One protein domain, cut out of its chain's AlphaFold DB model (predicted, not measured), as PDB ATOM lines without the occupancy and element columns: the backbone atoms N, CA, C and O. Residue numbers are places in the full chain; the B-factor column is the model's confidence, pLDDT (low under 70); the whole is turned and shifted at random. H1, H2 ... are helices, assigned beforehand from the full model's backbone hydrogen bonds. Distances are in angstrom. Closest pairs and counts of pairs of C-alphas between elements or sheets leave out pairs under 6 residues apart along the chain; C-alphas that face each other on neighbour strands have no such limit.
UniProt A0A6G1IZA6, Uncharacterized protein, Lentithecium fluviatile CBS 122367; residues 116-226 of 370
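AT A GLANCE: This is residues 116 to 226 of the 370 residues of an uncharacterized protein of Lentithecium fluviatile CBS 122367 (UniProt A0A6G1IZA6). Four helices make one end of an elongated body, and winding loops make the other. H2 and H3 form a helical hairpin with H2 at the far end; H1 and H4 pack on H3 and on each other at steep angles, while residues 116 to 146 and 214 to 226 make the loop end, tied together by two short pairings. The printed part has 111 residues, with H1, H2, H3 and H4 in chain order and no named strand; the class is all helix, with 47 residues in named elements, under half. It is compact, with a radius of gyration of the C-alphas of 14.9 A, and spans 48 by 27 by 18 A.

IN THESE COORDINATES: Residues 116 to 146 hold no named element. H1 is residues 147 to 159, 17.6 A long, and begins at C-alpha 147 (181.453, 197.487, 92.178). H2 is residues 163 to 174, 16.4 A. H3 is residues 178 to 190, 18.2 A. H4 is residues 199 to 207, 12.3 A, ending at C-alpha 207 (168.586, 189.462, 90.272). Residues 208 to 226 again hold no named element.

HOW THE PARTS SIT: H3 touches H4 at a steep tilt of 51 degrees, opposite ways; their closest C-alphas, of Val 186 and Thr 200, are 5.9 A apart. With residues 185 to 189 alone H3 touches H1, about perpendicular at 82 degrees; the closest C-alphas are those of Met 153 and Val 189, 6.4 A. H1, with residues 149 to 154 alone, touches H4 at a steep tilt of 66 degrees, the same way; the closest C-alphas are those of Tyr 150 and Thr 202, 6.1 A. H2 and H3 form a hairpin, touching at a shallow tilt of 28 degrees, opposite ways, with the C-alphas of Ala 172 and Leu 181 closest at 6.0 A. H2 and H4 are apart. Residues 122 to 123 pair with 217 to 218, antiparallel, and 144 to 145 with 214 to 215, parallel. In H1, H2, H3 and H4 every O i to N i+4 pair is within hydrogen-bond range.

THE WHOLE: The two C-alphas farthest apart, of Ala 175 and Asn 224, are 49.1 A apart. The printed part has no cut. The links H1 to H2 and H2 to H3 are tight, and H3 to H4 is short. Mean pLDDT of the printed part is 89.7; residues 126, 210 and 223 to 226 are under 70.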
ATOM      1  N   LEU A 116     187.108 191.416 100.887       89.56
ATOM      2  CA  LEU A 116     186.112 190.529 100.294       89.56
ATOM      3  C   LEU A 116     186.762 189.275  99.703       89.56
ATOM      4  O   LEU A 116     187.883 189.320  99.211       89.56
ATOM      5  N   SER A 117     186.006 188.178  99.641       89.94
ATOM      6  CA  SER A 117     186.414 186.898  99.026       89.94
ATOM      7  C   SER A 117     186.792 186.986  97.538       89.94
ATOM      8  O   SER A 117     187.396 186.068  96.995       89.94
ATOM      9  N   CYS A 118     186.454 188.090  96.867       88.69
ATOM     10  CA  CYS A 118     186.898 188.401  95.509       88.69
ATOM     11  C   CYS A 118     188.247 189.147  95.453       88.69
ATOM     12  O   CYS A 118     188.547 189.761  94.433       88.69
ATOM     13  N   ASN A 119     189.012 189.166  96.548       86.69
ATOM     14  CA  ASN A 119     190.284 189.880  96.704       86.69
ATOM     15  C   ASN A 119     190.203 191.401  96.482       86.69
ATOM     16  O   ASN A 119     191.157 192.044  96.046       86.69
ATOM     17  N   HIS A 120     189.044 191.998  96.773       87.62
ATOM     18  CA  HIS A 120     188.867 193.445  96.717       87.62
ATOM     19  C   HIS A 120     188.657 194.014  98.112       87.62
ATOM     20  O   HIS A 120     187.901 193.472  98.919       87.62
ATOM     21  N   TRP A 121     189.284 195.158  98.350       89.31
ATOM     22  CA  TRP A 121     189.069 195.968  99.536       89.31
ATOM     23  C   TRP A 121     187.941 196.949  99.279       89.31
ATOM     24  O   TRP A 121     187.868 197.581  98.218       89.31
ATOM     25  N   VAL A 122     187.049 197.086 100.254       89.81
ATOM     26  CA  VAL A 122     185.978 198.076 100.186       89.81
ATOM     27  C   VAL A 122     185.955 198.917 101.453       89.81
ATOM     28  O   VAL A 122     186.307 198.433 102.521       89.81
ATOM     29  N   THR A 123     185.586 200.188 101.337       88.94
ATOM     30  CA  THR A 123     185.312 201.058 102.481       88.94
ATOM     31  C   THR A 123     183.844 200.990 102.852       88.94
ATOM     32  O   THR A 123     182.954 200.983 101.991       88.94
ATOM     33  N   THR A 124     183.613 200.969 104.157       83.94
ATOM     34  CA  THR A 124     182.294 201.017 104.782       83.94
ATOM     35  C   THR A 124     182.281 202.088 105.857       83.94
ATOM     36  O   THR A 124     183.337 202.570 106.267       83.94
ATOM     37  N   ASP A 125     181.096 202.436 106.346       82.44
ATOM     38  CA  ASP A 125     180.987 203.320 107.502       82.44
ATOM     39  C   ASP A 125     181.642 202.669 108.731       82.44
ATOM     40  O   ASP A 125     181.629 201.437 108.879       82.44
ATOM     41  N   GLU A 126     182.230 203.495 109.600       69.44
ATOM     42  CA  GLU A 126     182.854 203.053 110.848       69.44
ATOM     43  C   GLU A 126     181.852 202.203 111.653       69.44
ATOM     44  O   GLU A 126     180.698 202.587 111.830       69.44
ATOM     45  N   ASN A 127     182.287 201.028 112.121       77.75
ATOM     46  CA  ASN A 127     181.485 200.002 112.816       77.75
ATOM     47  C   ASN A 127     180.532 199.153 111.964       77.75
ATOM     48  O   ASN A 127     179.752 198.380 112.523       77.75
ATOM     49  N   THR A 128     180.600 199.221 110.636       82.12
ATOM     50  CA  THR A 128     179.846 198.276 109.807       82.12
ATOM     51  C   THR A 128     180.466 196.875 109.920       82.12
ATOM     52  O   THR A 128     181.630 196.698 109.558       82.12
ATOM     53  N   PRO A 129     179.729 195.860 110.402       87.06
ATOM     54  CA  PRO A 129     180.284 194.522 110.584       87.06
ATOM     55  C   PRO A 129     180.553 193.831 109.238       87.06
ATOM     56  O   PRO A 129     179.935 194.163 108.216       87.06
ATOM     57  N   CYS A 130     181.463 192.852 109.231       86.62
ATOM     58  CA  CYS A 130     181.774 192.089 108.022       86.62
ATOM     59  C   CYS A 130     180.533 191.360 107.476       86.62
ATOM     60  O   CYS A 130     179.600 191.043 108.206       86.62
ATOM     61  N   GLY A 131     180.454 191.231 106.154       88.50
ATOM     62  CA  GLY A 131     179.329 190.596 105.465       88.50
ATOM     63  C   GLY A 131     179.566 189.128 105.196       88.50
ATOM     64  O   GLY A 131     180.672 188.627 105.382       88.50
ATOM     65  N   LEU A 132     178.540 188.464 104.671       91.06
ATOM     66  CA  LEU A 132     178.620 187.067 104.246       91.06
ATOM     67  C   LEU A 132     179.777 186.779 103.270       91.06
ATOM     68  O   LEU A 132     180.318 185.681 103.263       91.06
ATOM     69  N   ASN A 133     180.164 187.758 102.452       91.38
ATOM     70  CA  ASN A 133     181.198 187.605 101.431       91.38
ATOM     71  C   ASN A 133     182.581 188.138 101.828       91.38
ATOM     72  O   ASN A 133     183.473 188.207 100.974       91.38
ATOM     73  N   CYS A 134     182.760 188.542 103.084       89.88
ATOM     74  CA  CYS A 134     184.068 188.883 103.630       89.88
ATOM     75  C   CYS A 134     184.913 187.627 103.854       89.88
ATOM     76  O   CYS A 134     184.378 186.525 103.957       89.88
ATOM     77  N   HIS A 135     186.234 187.799 103.939       85.44
ATOM     78  CA  HIS A 135     187.138 186.688 104.238       85.44
ATOM     79  C   HIS A 135     186.849 186.063 105.617       85.44
ATOM     80  O   HIS A 135     186.888 184.843 105.764       85.44
ATOM     81  N   ASP A 136     186.476 186.900 106.589       83.94
ATOM     82  CA  ASP A 136     185.905 186.488 107.872       83.94
ATOM     83  C   ASP A 136     184.386 186.747 107.848       83.94
ATOM     84  O   ASP A 136     183.938 187.855 108.177       83.94
ATOM     85  N   PRO A 137     183.572 185.780 107.382       88.62
ATOM     86  CA  PRO A 137     182.166 186.021 107.104       88.62
ATOM     87  C   PRO A 137     181.332 186.100 108.381       88.62
ATOM     88  O   PRO A 137     181.503 185.322 109.322       88.62
ATOM     89  N   TYR A 138     180.345 186.992 108.360       89.75
ATOM     90  CA  TYR A 138     179.265 187.032 109.342       89.75
ATOM     91  C   TYR A 138     177.961 186.632 108.648       89.75
ATOM     92  O   TYR A 138     177.427 187.381 107.832       89.75
ATOM     93  N   PHE A 139     177.464 185.428 108.945       89.19
ATOM     94  CA  PHE A 139     176.360 184.802 108.200       89.19
ATOM     95  C   PHE A 139     175.011 185.516 108.336       89.19
ATOM     96  O   PHE A 139     174.145 185.361 107.479       89.19
ATOM     97  N   GLU A 140     174.832 186.293 109.399       89.75
ATOM     98  CA  GLU A 140     173.597 187.037 109.674       89.75
ATOM     99  C   GLU A 140     173.553 188.395 108.963       89.75
ATOM    100  O   GLU A 140     172.537 189.086 109.005       89.75
ATOM    101  N   ILE A 141     174.651 188.799 108.320       89.62
ATOM    102  CA  ILE A 141     174.803 190.126 107.736       89.62
ATOM    103  C   ILE A 141     174.921 190.017 106.221       89.62
ATOM    104  O   ILE A 141     175.702 189.235 105.676       89.62
ATOM    105  N   GLU A 142     174.170 190.872 105.531       91.12
ATOM    106  CA  GLU A 142     174.132 190.900 104.075       91.12
ATOM    107  C   GLU A 142     175.518 191.116 103.435       91.12
ATOM    108  O   GLU A 142     176.375 191.836 103.975       91.12
ATOM    109  N   PRO A 143     175.757 190.522 102.255       92.50
ATOM    110  CA  PRO A 143     177.014 190.684 101.544       92.50
ATOM    111  C   PRO A 143     177.213 192.125 101.050       92.50
ATOM    112  O   PRO A 143     176.267 192.876 100.787       92.50
ATOM    113  N   PHE A 144     178.476 192.509 100.890       92.12
ATOM    114  CA  PHE A 144     178.848 193.739 100.195       92.12
ATOM    115  C   PHE A 144     178.805 193.541  98.681       92.12
ATOM    116  O   PHE A 144     179.255 192.518  98.169       92.12
ATOM    117  N   THR A 145     178.347 194.538  97.929       90.81
ATOM    118  CA  THR A 145     178.440 194.487  96.463       90.81
ATOM    119  C   THR A 145     179.678 195.218  95.991       90.81
ATOM    120  O   THR A 145     179.650 196.433  95.814       90.81
ATOM    121  N   CYS A 146     180.759 194.469  95.758       90.81
ATOM    122  CA  CYS A 146     181.958 195.009  95.126       90.81
ATOM    123  C   CYS A 146     181.612 195.567  93.729       90.81
ATOM    124  O   CYS A 146     181.221 194.776  92.866       90.81
ATOM    125  N   PRO A 147     181.788 196.878  93.468       90.69
ATOM    126  CA  PRO A 147     181.453 197.487  92.178       90.69
ATOM    127  C   PRO A 147     182.156 196.828  90.987       90.69
ATOM    128  O   PRO A 147     181.503 196.477  90.017       90.69
ATOM    129  N   LYS A 148     183.462 196.537  91.100       91.81
ATOM    130  CA  LYS A 148     184.230 195.866  90.032       91.81
ATOM    131  C   LYS A 148     183.648 194.501  89.661       91.81
ATOM    132  O   LYS A 148     183.546 194.161  88.489       91.81
ATOM    133  N   CYS A 149     183.280 193.715  90.669       92.50
ATOM    134  CA  CYS A 149     182.680 192.399  90.473       92.50
ATOM    135  C   CYS A 149     181.277 192.502  89.887       92.50
ATOM    136  O   CYS A 149     180.923 191.734  89.001       92.50
ATOM    137  N   TYR A 150     180.494 193.453  90.387       93.75
ATOM    138  CA  TYR A 150     179.145 193.710  89.919       93.75
ATOM    139  C   TYR A 150     179.139 194.096  88.438       93.75
ATOM    140  O   TYR A 150     178.453 193.443  87.659       93.75
ATOM    141  N   ASP A 151     179.972 195.058  88.039       94.06
ATOM    142  CA  ASP A 151     180.077 195.520  86.653       94.06
ATOM    143  C   ASP A 151     180.538 194.391  85.719       94.06
ATOM    144  O   ASP A 151     179.955 194.184  84.657       94.06
ATOM    145  N   ALA A 152     181.535 193.599  86.136       95.19
ATOM    146  CA  ALA A 152     182.024 192.464  85.354       95.19
ATOM    147  C   ALA A 152     180.949 191.382  85.142       95.19
ATOM    148  O   ALA A 152     180.820 190.832  84.049       95.19
ATOM    149  N   MET A 153     180.163 191.066  86.175       95.75
ATOM    150  CA  MET A 153     179.076 190.091  86.047       95.75
ATOM    151  C   MET A 153     177.897 190.648  85.259       95.75
ATOM    152  O   MET A 153     177.299 189.917  84.470       95.75
ATOM    153  N   GLN A 154     177.566 191.924  85.451       95.50
ATOM    154  CA  GLN A 154     176.499 192.577  84.712       95.50
ATOM    155  C   GLN A 154     176.823 192.628  83.214       95.50
ATOM    156  O   GLN A 154     175.962 192.266  82.416       95.50
ATOM    157  N   ASP A 155     178.069 192.927  82.831       96.50
ATOM    158  CA  ASP A 155     178.512 192.855  81.433       96.50
ATOM    159  C   ASP A 155     178.300 191.457  80.832       96.50
ATOM    160  O   ASP A 155     177.738 191.311  79.746       96.50
ATOM    161  N   VAL A 156     178.674 190.402  81.561       96.75
ATOM    162  CA  VAL A 156     178.453 189.025  81.102       96.75
ATOM    163  C   VAL A 156     176.969 188.729  80.895       96.75
ATOM    164  O   VAL A 156     176.589 188.140  79.878       96.75
ATOM    165  N   ILE A 157     176.127 189.129  81.845       96.00
ATOM    166  CA  ILE A 157     174.687 188.859  81.807       96.00
ATOM    167  C   ILE A 157     174.017 189.635  80.663       96.00
ATOM    168  O   ILE A 157     173.195 189.080  79.934       96.00
ATOM    169  N   GLU A 158     174.381 190.898  80.459       95.44
ATOM    170  CA  GLU A 158     173.750 191.755  79.454       95.44
ATOM    171  C   GLU A 158     174.267 191.469  78.039       95.44
ATOM    172  O   GLU A 158     173.481 191.356  77.085       95.44
ATOM    173  N   ASN A 159     175.581 191.283  77.895       96.88
ATOM    174  CA  ASN A 159     176.249 191.309  76.596       96.88
ATOM    175  C   ASN A 159     176.685 189.927  76.101       96.88
ATOM    176  O   ASN A 159     176.788 189.731  74.890       96.88
ATOM    177  N   GLN A 160     176.898 188.949  76.988       96.81
ATOM    178  CA  GLN A 160     177.524 187.668  76.618       96.81
ATOM    179  C   GLN A 160     176.583 186.454  76.658       96.81
ATOM    180  O   GLN A 160     177.008 185.330  76.363       96.81
ATOM    181  N   LEU A 161     175.305 186.661  76.991       96.38
ATOM    182  CA  LEU A 161     174.275 185.630  76.873       96.38
ATOM    183  C   LEU A 161     173.811 185.466  75.421       96.38
ATOM    184  O   LEU A 161     173.487 186.437  74.730       96.38
ATOM    185  N   SER A 162     173.708 184.218  74.968       96.94
ATOM    186  CA  SER A 162     173.113 183.892  73.671       96.94
ATOM    187  C   SER A 162     171.609 184.191  73.658       96.94
ATOM    188  O   SER A 162     170.952 184.216  74.697       96.94
ATOM    189  N   ALA A 163     171.008 184.356  72.475       97.25
ATOM    190  CA  ALA A 163     169.569 184.632  72.361       97.25
ATOM    191  C   ALA A 163     168.692 183.562  73.045       97.25
ATOM    192  O   ALA A 163     167.675 183.877  73.657       97.25
ATOM    193  N   LYS A 164     169.114 182.289  72.995       97.44
ATOM    194  CA  LYS A 164     168.421 181.186  73.680       97.44
ATOM    195  C   LYS A 164     168.545 181.282  75.201       97.44
ATOM    196  O   LYS A 164     167.617 180.902  75.906       97.44
ATOM    197  N   GLU A 165     169.684 181.748  75.704       97.00
ATOM    198  CA  GLU A 165     169.909 181.953  77.138       97.00
ATOM    199  C   GLU A 165     169.100 183.137  77.657       97.00
ATOM    200  O   GLU A 165     168.434 183.001  78.679       97.00
ATOM    201  N   LYS A 166     169.084 184.250  76.913       97.25
ATOM    202  CA  LYS A 166     168.258 185.424  77.222       97.25
ATOM    203  C   LYS A 166     166.777 185.058  77.312       97.25
ATOM    204  O   LYS A 166     166.144 185.357  78.315       97.25
ATOM    205  N   ALA A 167     166.265 184.281  76.354       97.38
ATOM    206  CA  ALA A 167     164.882 183.803  76.389       97.38
ATOM    207  C   ALA A 167     164.563 182.947  77.634       97.38
ATOM    208  O   ALA A 167     163.477 183.053  78.197       97.38
ATOM    209  N   LYS A 168     165.504 182.108  78.099       97.56
ATOM    210  CA  LYS A 168     165.325 181.329  79.341       97.56
ATOM    211  C   LYS A 168     165.337 182.212  80.585       97.56
ATOM    212  O   LYS A 168     164.560 181.964  81.503       97.56
ATOM    213  N   VAL A 169     166.214 183.212  80.619       97.12
ATOM    214  CA  VAL A 169     166.282 184.197  81.704       97.12
ATOM    215  C   VAL A 169     164.971 184.974  81.786       97.12
ATOM    216  O   VAL A 169     164.361 185.011  82.848       97.12
ATOM    217  N   GLU A 170     164.474 185.492  80.663       97.00
ATOM    218  CA  GLU A 170     163.178 186.179  80.583       97.00
ATOM    219  C   GLU A 170     162.020 185.272  81.018       97.00
ATOM    220  O   GLU A 170     161.166 185.686  81.800       97.00
ATOM    221  N   GLN A 171     162.007 184.009  80.579       97.81
ATOM    222  CA  GLN A 171     161.002 183.037  81.008       97.81
ATOM    223  C   GLN A 171     161.027 182.818  82.528       97.81
ATOM    224  O   GLN A 171     159.968 182.783  83.154       97.81
ATOM    225  N   ALA A 172     162.214 182.678  83.123       97.31
ATOM    226  CA  ALA A 172     162.366 182.491  84.564       97.31
ATOM    227  C   ALA A 172     161.924 183.729  85.360       97.31
ATOM    228  O   ALA A 172     161.253 183.577  86.381       97.31
ATOM    229  N   ILE A 173     162.244 184.934  84.870       95.81
ATOM    230  CA  ILE A 173     161.791 186.211  85.446       95.81
ATOM    231  C   ILE A 173     160.260 186.281  85.427       95.81
ATOM    232  O   ILE A 173     159.643 186.494  86.467       95.81
ATOM    233  N   ASN A 174     159.640 186.019  84.273       96.94
ATOM    234  CA  ASN A 174     158.183 186.063  84.114       96.94
ATOM    235  C   ASN A 174     157.456 185.012  84.968       96.94
ATOM    236  O   ASN A 174     156.316 185.221  85.371       96.94
ATOM    237  N   ALA A 175     158.112 183.885  85.250       97.50
ATOM    238  CA  ALA A 175     157.584 182.830  86.106       97.50
ATOM    239  C   ALA A 175     157.864 183.045  87.608       97.50
ATOM    240  O   ALA A 175     157.467 182.205  88.413       97.50
ATOM    241  N   GLY A 176     158.578 184.110  87.996       95.56
ATOM    242  CA  GLY A 176     158.965 184.362  89.389       95.56
ATOM    243  C   GLY A 176     159.920 183.310  89.972       95.56
ATOM    244  O   GLY A 176     159.979 183.124  91.186       95.56
ATOM    245  N   GLN A 177     160.665 182.587  89.130       97.25
ATOM    246  CA  GLN A 177     161.541 181.488  89.553       97.25
ATOM    247  C   GLN A 177     162.940 181.991  89.941       97.25
ATOM    248  O   GLN A 177     163.941 181.620  89.325       97.25
ATOM    249  N   GLU A 178     163.021 182.829  90.979       94.94
ATOM    250  CA  GLU A 178     164.276 183.474  91.405       94.94
ATOM    251  C   GLU A 178     165.404 182.473  91.691       94.94
ATOM    252  O   GLU A 178     166.528 182.660  91.232       94.94
ATOM    253  N   THR A 179     165.125 181.385  92.416       96.31
ATOM    254  CA  THR A 179     166.149 180.394  92.793       96.31
ATOM    255  C   THR A 179     166.765 179.712  91.574       96.31
ATOM    256  O   THR A 179     167.981 179.526  91.513       96.31
ATOM    257  N   PHE A 180     165.935 179.365  90.585       96.94
ATOM    258  CA  PHE A 180     166.408 178.804  89.321       96.94
ATOM    259  C   PHE A 180     167.243 179.830  88.555       96.94
ATOM    260  O   PHE A 180     168.329 179.500  88.084       96.94
ATOM    261  N   LEU A 181     166.764 181.075  88.470       97.44
ATOM    262  CA  LEU A 181     167.454 182.154  87.775       97.44
ATOM    263  C   LEU A 181     168.846 182.417  88.366       97.44
ATOM    264  O   LEU A 181     169.817 182.492  87.617       97.44
ATOM    265  N   VAL A 182     168.958 182.494  89.695       97.19
ATOM    266  CA  VAL A 182     170.243 182.668  90.389       97.19
ATOM    267  C   VAL A 182     171.187 181.512  90.065       97.19
ATOM    268  O   VAL A 182     172.298 181.756  89.601       97.19
ATOM    269  N   GLY A 183     170.750 180.261  90.251       97.62
ATOM    270  CA  GLY A 183     171.592 179.092  89.973       97.62
ATOM    271  C   GLY A 183     172.046 179.032  88.513       97.62
ATOM    272  O   GLY A 183     173.213 178.775  88.230       97.62
ATOM    273  N   TYR A 184     171.142 179.347  87.583       97.88
ATOM    274  CA  TYR A 184     171.443 179.406  86.159       97.88
ATOM    275  C   TYR A 184     172.504 180.468  85.843       97.88
ATOM    276  O   TYR A 184     173.500 180.171  85.189       97.88
ATOM    277  N   LEU A 185     172.327 181.699  86.327       97.88
ATOM    278  CA  LEU A 185     173.260 182.794  86.059       97.88
ATOM    279  C   LEU A 185     174.636 182.563  86.696       97.88
ATOM    280  O   LEU A 185     175.642 182.865  86.057       97.88
ATOM    281  N   VAL A 186     174.705 181.990  87.903       97.50
ATOM    282  CA  VAL A 186     175.979 181.665  88.569       97.50
ATOM    283  C   VAL A 186     176.831 180.727  87.714       97.50
ATOM    284  O   VAL A 186     178.010 181.009  87.498       97.50
ATOM    285  N   GLU A 187     176.243 179.655  87.176       96.12
ATOM    286  CA  GLU A 187     176.952 178.724  86.286       96.12
ATOM    287  C   GLU A 187     177.479 179.439  85.031       96.12
ATOM    288  O   GLU A 187     178.639 179.282  84.649       96.12
ATOM    289  N   PHE A 188     176.663 180.297  84.411       95.00
ATOM    290  CA  PHE A 188     177.057 181.038  83.208       95.00
ATOM    291  C   PHE A 188     178.191 182.038  83.446       95.00
ATOM    292  O   PHE A 188     179.116 182.123  82.630       95.00
ATOM    293  N   VAL A 189     178.110 182.785  84.546       96.25
ATOM    294  CA  VAL A 189     179.091 183.803  84.934       96.25
ATOM    295  C   VAL A 189     180.422 183.156  85.300       96.25
ATOM    296  O   VAL A 189     181.463 183.604  84.822       96.25
ATOM    297  N   LYS A 190     180.406 182.060  86.067       94.75
ATOM    298  CA  LYS A 190     181.619 181.342  86.490       94.75
ATOM    299  C   LYS A 190     182.473 180.857  85.313       94.75
ATOM    300  O   LYS A 190     183.690 180.775  85.430       94.75
ATOM    301  N   HIS A 191     181.853 180.553  84.172       92.88
ATOM    302  CA  HIS A 191     182.571 180.153  82.960       92.88
ATOM    303  C   HIS A 191     183.187 181.313  82.165       92.88
ATOM    304  O   HIS A 191     183.999 181.058  81.278       92.88
ATOM    305  N   ARG A 192     182.796 182.564  82.435       94.00
ATOM    306  CA  ARG A 192     183.189 183.741  81.639       94.00
ATOM    307  C   ARG A 192     184.012 184.760  82.415       94.00
ATOM    308  O   ARG A 192     184.808 185.466  81.806       94.00
ATOM    309  N   VAL A 193     183.847 184.832  83.735       93.06
ATOM    310  CA  VAL A 193     184.609 185.747  84.586       93.06
ATOM    311  C   VAL A 193     185.613 184.961  85.416       93.06
ATOM    312  O   VAL A 193     185.258 184.016  86.119       93.06
ATOM    313  N   ILE A 194     186.875 185.384  85.364       87.75
ATOM    314  CA  ILE A 194     187.927 184.872  86.241       87.75
ATOM    315  C   ILE A 194     187.786 185.594  87.583       87.75
ATOM    316  O   ILE A 194     188.287 186.700  87.764       87.75
ATOM    317  N   MET A 195     187.045 184.989  88.509       85.75
ATOM    318  CA  MET A 195     186.875 185.492  89.872       85.75
ATOM    319  C   MET A 195     187.152 184.400  90.893       85.75
ATOM    320  O   MET A 195     186.763 183.248  90.708       85.75
ATOM    321  N   THR A 196     187.793 184.786  91.993       83.94
ATOM    322  CA  THR A 196     188.162 183.884  93.089       83.94
ATOM    323  C   THR A 196     186.997 183.585  94.037       83.94
ATOM    324  O   THR A 196     186.961 182.511  94.632       83.94
ATOM    325  N   GLY A 197     186.013 184.485  94.147       88.19
ATOM    326  CA  GLY A 197     184.887 184.350  95.075       88.19
ATOM    327  C   GLY A 197     183.742 185.329  94.804       88.19
ATOM    328  O   GLY A 197     183.756 186.051  93.809       88.19
ATOM    329  N   ASN A 198     182.745 185.355  95.697       90.31
ATOM    330  CA  ASN A 198     181.609 186.293  95.691       90.31
ATOM    331  C   ASN A 198     180.670 186.238  94.460       90.31
ATOM    332  O   ASN A 198     179.943 187.196  94.178       90.31
ATOM    333  N   VAL A 199     180.697 185.150  93.680       94.31
ATOM    334  CA  VAL A 199     179.883 185.031  92.455       94.31
ATOM    335  C   VAL A 199     178.397 184.950  92.790       94.31
ATOM    336  O   VAL A 199     177.597 185.720  92.260       94.31
ATOM    337  N   THR A 200     178.032 184.056  93.705       94.62
ATOM    338  CA  THR A 200     176.637 183.796  94.071       94.62
ATOM    339  C   THR A 200     175.962 185.038  94.641       94.62
ATOM    340  O   THR A 200     174.893 185.430  94.178       94.62
ATOM    341  N   GLU A 201     176.597 185.707  95.598       92.94
ATOM    342  CA  GLU A 201     176.062 186.884  96.281       92.94
ATOM    343  C   GLU A 201     175.892 188.064  95.318       92.94
ATOM    344  O   GLU A 201     174.879 188.766  95.356       92.94
ATOM    345  N   THR A 202     176.850 188.260  94.407       93.31
ATOM    346  CA  THR A 202     176.771 189.324  93.398       93.31
ATOM    347  C   THR A 202     175.632 189.066  92.412       93.31
ATOM    348  O   THR A 202     174.855 189.980  92.132       93.31
ATOM    349  N   VAL A 203     175.461 187.822  91.945       95.50
ATOM    350  CA  VAL A 203     174.332 187.436  91.082       95.50
ATOM    351  C   VAL A 203     172.995 187.623  91.801       95.50
ATOM    352  O   VAL A 203     172.071 188.184  91.215       95.50
ATOM    353  N   ILE A 204     172.881 187.227  93.074       94.50
ATOM    354  CA  ILE A 204     171.667 187.461  93.874       94.50
ATOM    355  C   ILE A 204     171.355 188.961  93.955       94.50
ATOM    356  O   ILE A 204     170.204 189.357  93.777       94.50
ATOM    357  N   SER A 205     172.369 189.801  94.178       92.00
ATOM    358  CA  SER A 205     172.225 191.262  94.208       92.00
ATOM    359  C   SER A 205     171.711 191.835  92.876       92.00
ATOM    360  O   SER A 205     170.852 192.724  92.891       92.00
ATOM    361  N   ILE A 206     172.194 191.317  91.737       93.44
ATOM    362  CA  ILE A 206     171.728 191.698  90.391       93.44
ATOM    363  C   ILE A 206     170.262 191.287  90.203       93.44
ATOM    364  O   ILE A 206     169.422 192.124  89.877       93.44
ATOM    365  N   VAL A 207     169.936 190.018  90.467       93.81
ATOM    366  CA  VAL A 207     168.586 189.462  90.272       93.81
ATOM    367  C   VAL A 207     167.554 190.164  91.154       93.81
ATOM    368  O   VAL A 207     166.472 190.510  90.689       93.81
ATOM    369  N   ARG A 208     167.890 190.436  92.419       91.62
ATOM    370  CA  ARG A 208     166.985 191.089  93.379       91.62
ATOM    371  C   ARG A 208     166.997 192.616  93.299       91.62
ATOM    372  O   ARG A 208     166.530 193.275  94.230       91.62
ATOM    373  N   MET A 209     167.541 193.185  92.220       80.06
ATOM    374  CA  MET A 209     167.567 194.627  91.943       80.06
ATOM    375  C   MET A 209     168.049 195.477  93.128       80.06
ATOM    376  O   MET A 209     167.511 196.541  93.424       80.06
ATOM    377  N   GLY A 210     169.069 195.002  93.842       69.00
ATOM    378  CA  GLY A 210     169.655 195.751  94.950       69.00
ATOM    379  C   GLY A 210     168.916 195.691  96.288       69.00
ATOM    380  O   GLY A 210     169.328 196.388  97.206       69.00
ATOM    381  N   LYS A 211     167.895 194.838  96.450       74.62
ATOM    382  CA  LYS A 211     167.300 194.562  97.775       74.62
ATOM    383  C   LYS A 211     168.190 193.717  98.691       74.62
ATOM    384  O   LYS A 211     167.866 193.557  99.856       74.62
ATOM    385  N   HIS A 212     169.263 193.141  98.152       70.94
ATOM    386  CA  HIS A 212     170.162 192.240  98.869       70.94
ATOM    387  C   HIS A 212     171.612 192.695  98.707       70.94
ATOM    388  O   HIS A 212     172.455 191.965  98.181       70.94
ATOM    389  N   LYS A 213     171.872 193.961  99.046       78.44
ATOM    390  CA  LYS A 213     173.223 194.507  99.001       78.44
ATOM    391  C   LYS A 213     173.451 195.630  99.986       78.44
ATOM    392  O   LYS A 213     172.673 196.576 100.075       78.44
ATOM    393  N   ARG A 214     174.638 195.600 100.583       86.06
ATOM    394  CA  ARG A 214     175.245 196.794 101.162       86.06
ATOM    395  C   ARG A 214     176.084 197.496 100.108       86.06
ATOM    396  O   ARG A 214     176.948 196.891  99.466       86.06
ATOM    397  N   HIS A 215     175.810 198.784  99.931       80.62
ATOM    398  CA  HIS A 215     176.634 199.644  99.101       80.62
ATOM    399  C   HIS A 215     178.005 199.810  99.750       80.62
ATOM    400  O   HIS A 215     178.113 200.101 100.937       80.62
ATOM    401  N   CYS A 216     179.053 199.635  98.958       83.31
ATOM    402  CA  CYS A 216     180.422 199.856  99.390       83.31
ATOM    403  C   CYS A 216     181.200 200.562  98.283       83.31
ATOM    404  O   CYS A 216     180.842 200.471  97.103       83.31
ATOM    405  N   ARG A 217     182.269 201.268  98.652       85.62
ATOM    406  CA  ARG A 217     183.179 201.899  97.690       85.62
ATOM    407  C   ARG A 217     184.449 201.071  97.616       85.62
ATOM    408  O   ARG A 217     184.970 200.672  98.649       85.62
ATOM    409  N   VAL A 218     184.945 200.800  96.411       85.56
ATOM    410  CA  VAL A 218     186.253 200.145  96.269       85.56
ATOM    411  C   VAL A 218     187.306 201.062  96.875       85.56
ATOM    412  O   VAL A 218     187.293 202.268  96.623       85.56
ATOM    413  N   THR A 219     188.193 200.496  97.679       87.38
ATOM    414  CA  THR A 219     189.314 201.216  98.269       87.38
ATOM    415  C   THR A 219     190.612 200.495  97.957       87.38
ATOM    416  O   THR A 219     190.609 199.317  97.594       87.38
ATOM    417  N   ASP A 220     191.715 201.217  98.091       83.44
ATOM    418  CA  ASP A 220     193.031 200.612  98.035       83.44
ATOM    419  C   ASP A 220     193.274 199.770  99.296       83.44
ATOM    420  O   ASP A 220     192.748 200.097 100.374       83.44
ATOM    421  N   PRO A 221     194.060 198.685  99.174       78.12
ATOM    422  CA  PRO A 221     194.484 197.898 100.322       78.12
ATOM    423  C   PRO A 221     195.084 198.810 101.402       78.12
ATOM    424  O   PRO A 221     195.722 199.817 101.075       78.12
ATOM    425  N   PRO A 222     194.873 198.503 102.694       75.44
ATOM    426  CA  PRO A 222     195.456 199.305 103.755       75.44
ATOM    427  C   PRO A 222     196.990 199.249 103.652       75.44
ATOM    428  O   PRO A 222     197.557 198.293 103.130       75.44
ATOM    429  N   GLU A 223     197.682 200.298 104.098       68.00
ATOM    430  CA  GLU A 223     199.126 200.479 103.850       68.00
ATOM    431  C   GLU A 223     199.979 199.323 104.416       68.00
ATOM    432  O   GLU A 223     201.019 198.971 103.865       68.00
ATOM    433  N   ASN A 224     199.476 198.655 105.458       61.09
ATOM    434  CA  ASN A 224     200.031 197.446 106.074       61.09
ATOM    435  C   ASN A 224     199.791 196.141 105.285       61.09
ATOM    436  O   ASN A 224     200.400 195.126 105.611       61.09
ATOM    437  N   ALA A 225     198.920 196.145 104.275       57.25
ATOM    438  CA  ALA A 225     198.731 195.030 103.345       57.25
ATOM    439  C   ALA A 225     199.753 195.039 102.201       57.25
ATOM    440  O   ALA A 225     199.900 194.039 101.499       57.25
ATOM    441  N   SER A 226     200.467 196.154 102.009       56.72
ATOM    442  CA  SER A 226     201.633 196.177 101.136       56.72
ATOM    443  C   SER A 226     202.739 195.371 101.805       56.72
ATOM    444  O   SER A 226     203.204 195.715 102.895       56.72
TER     445      SER A 226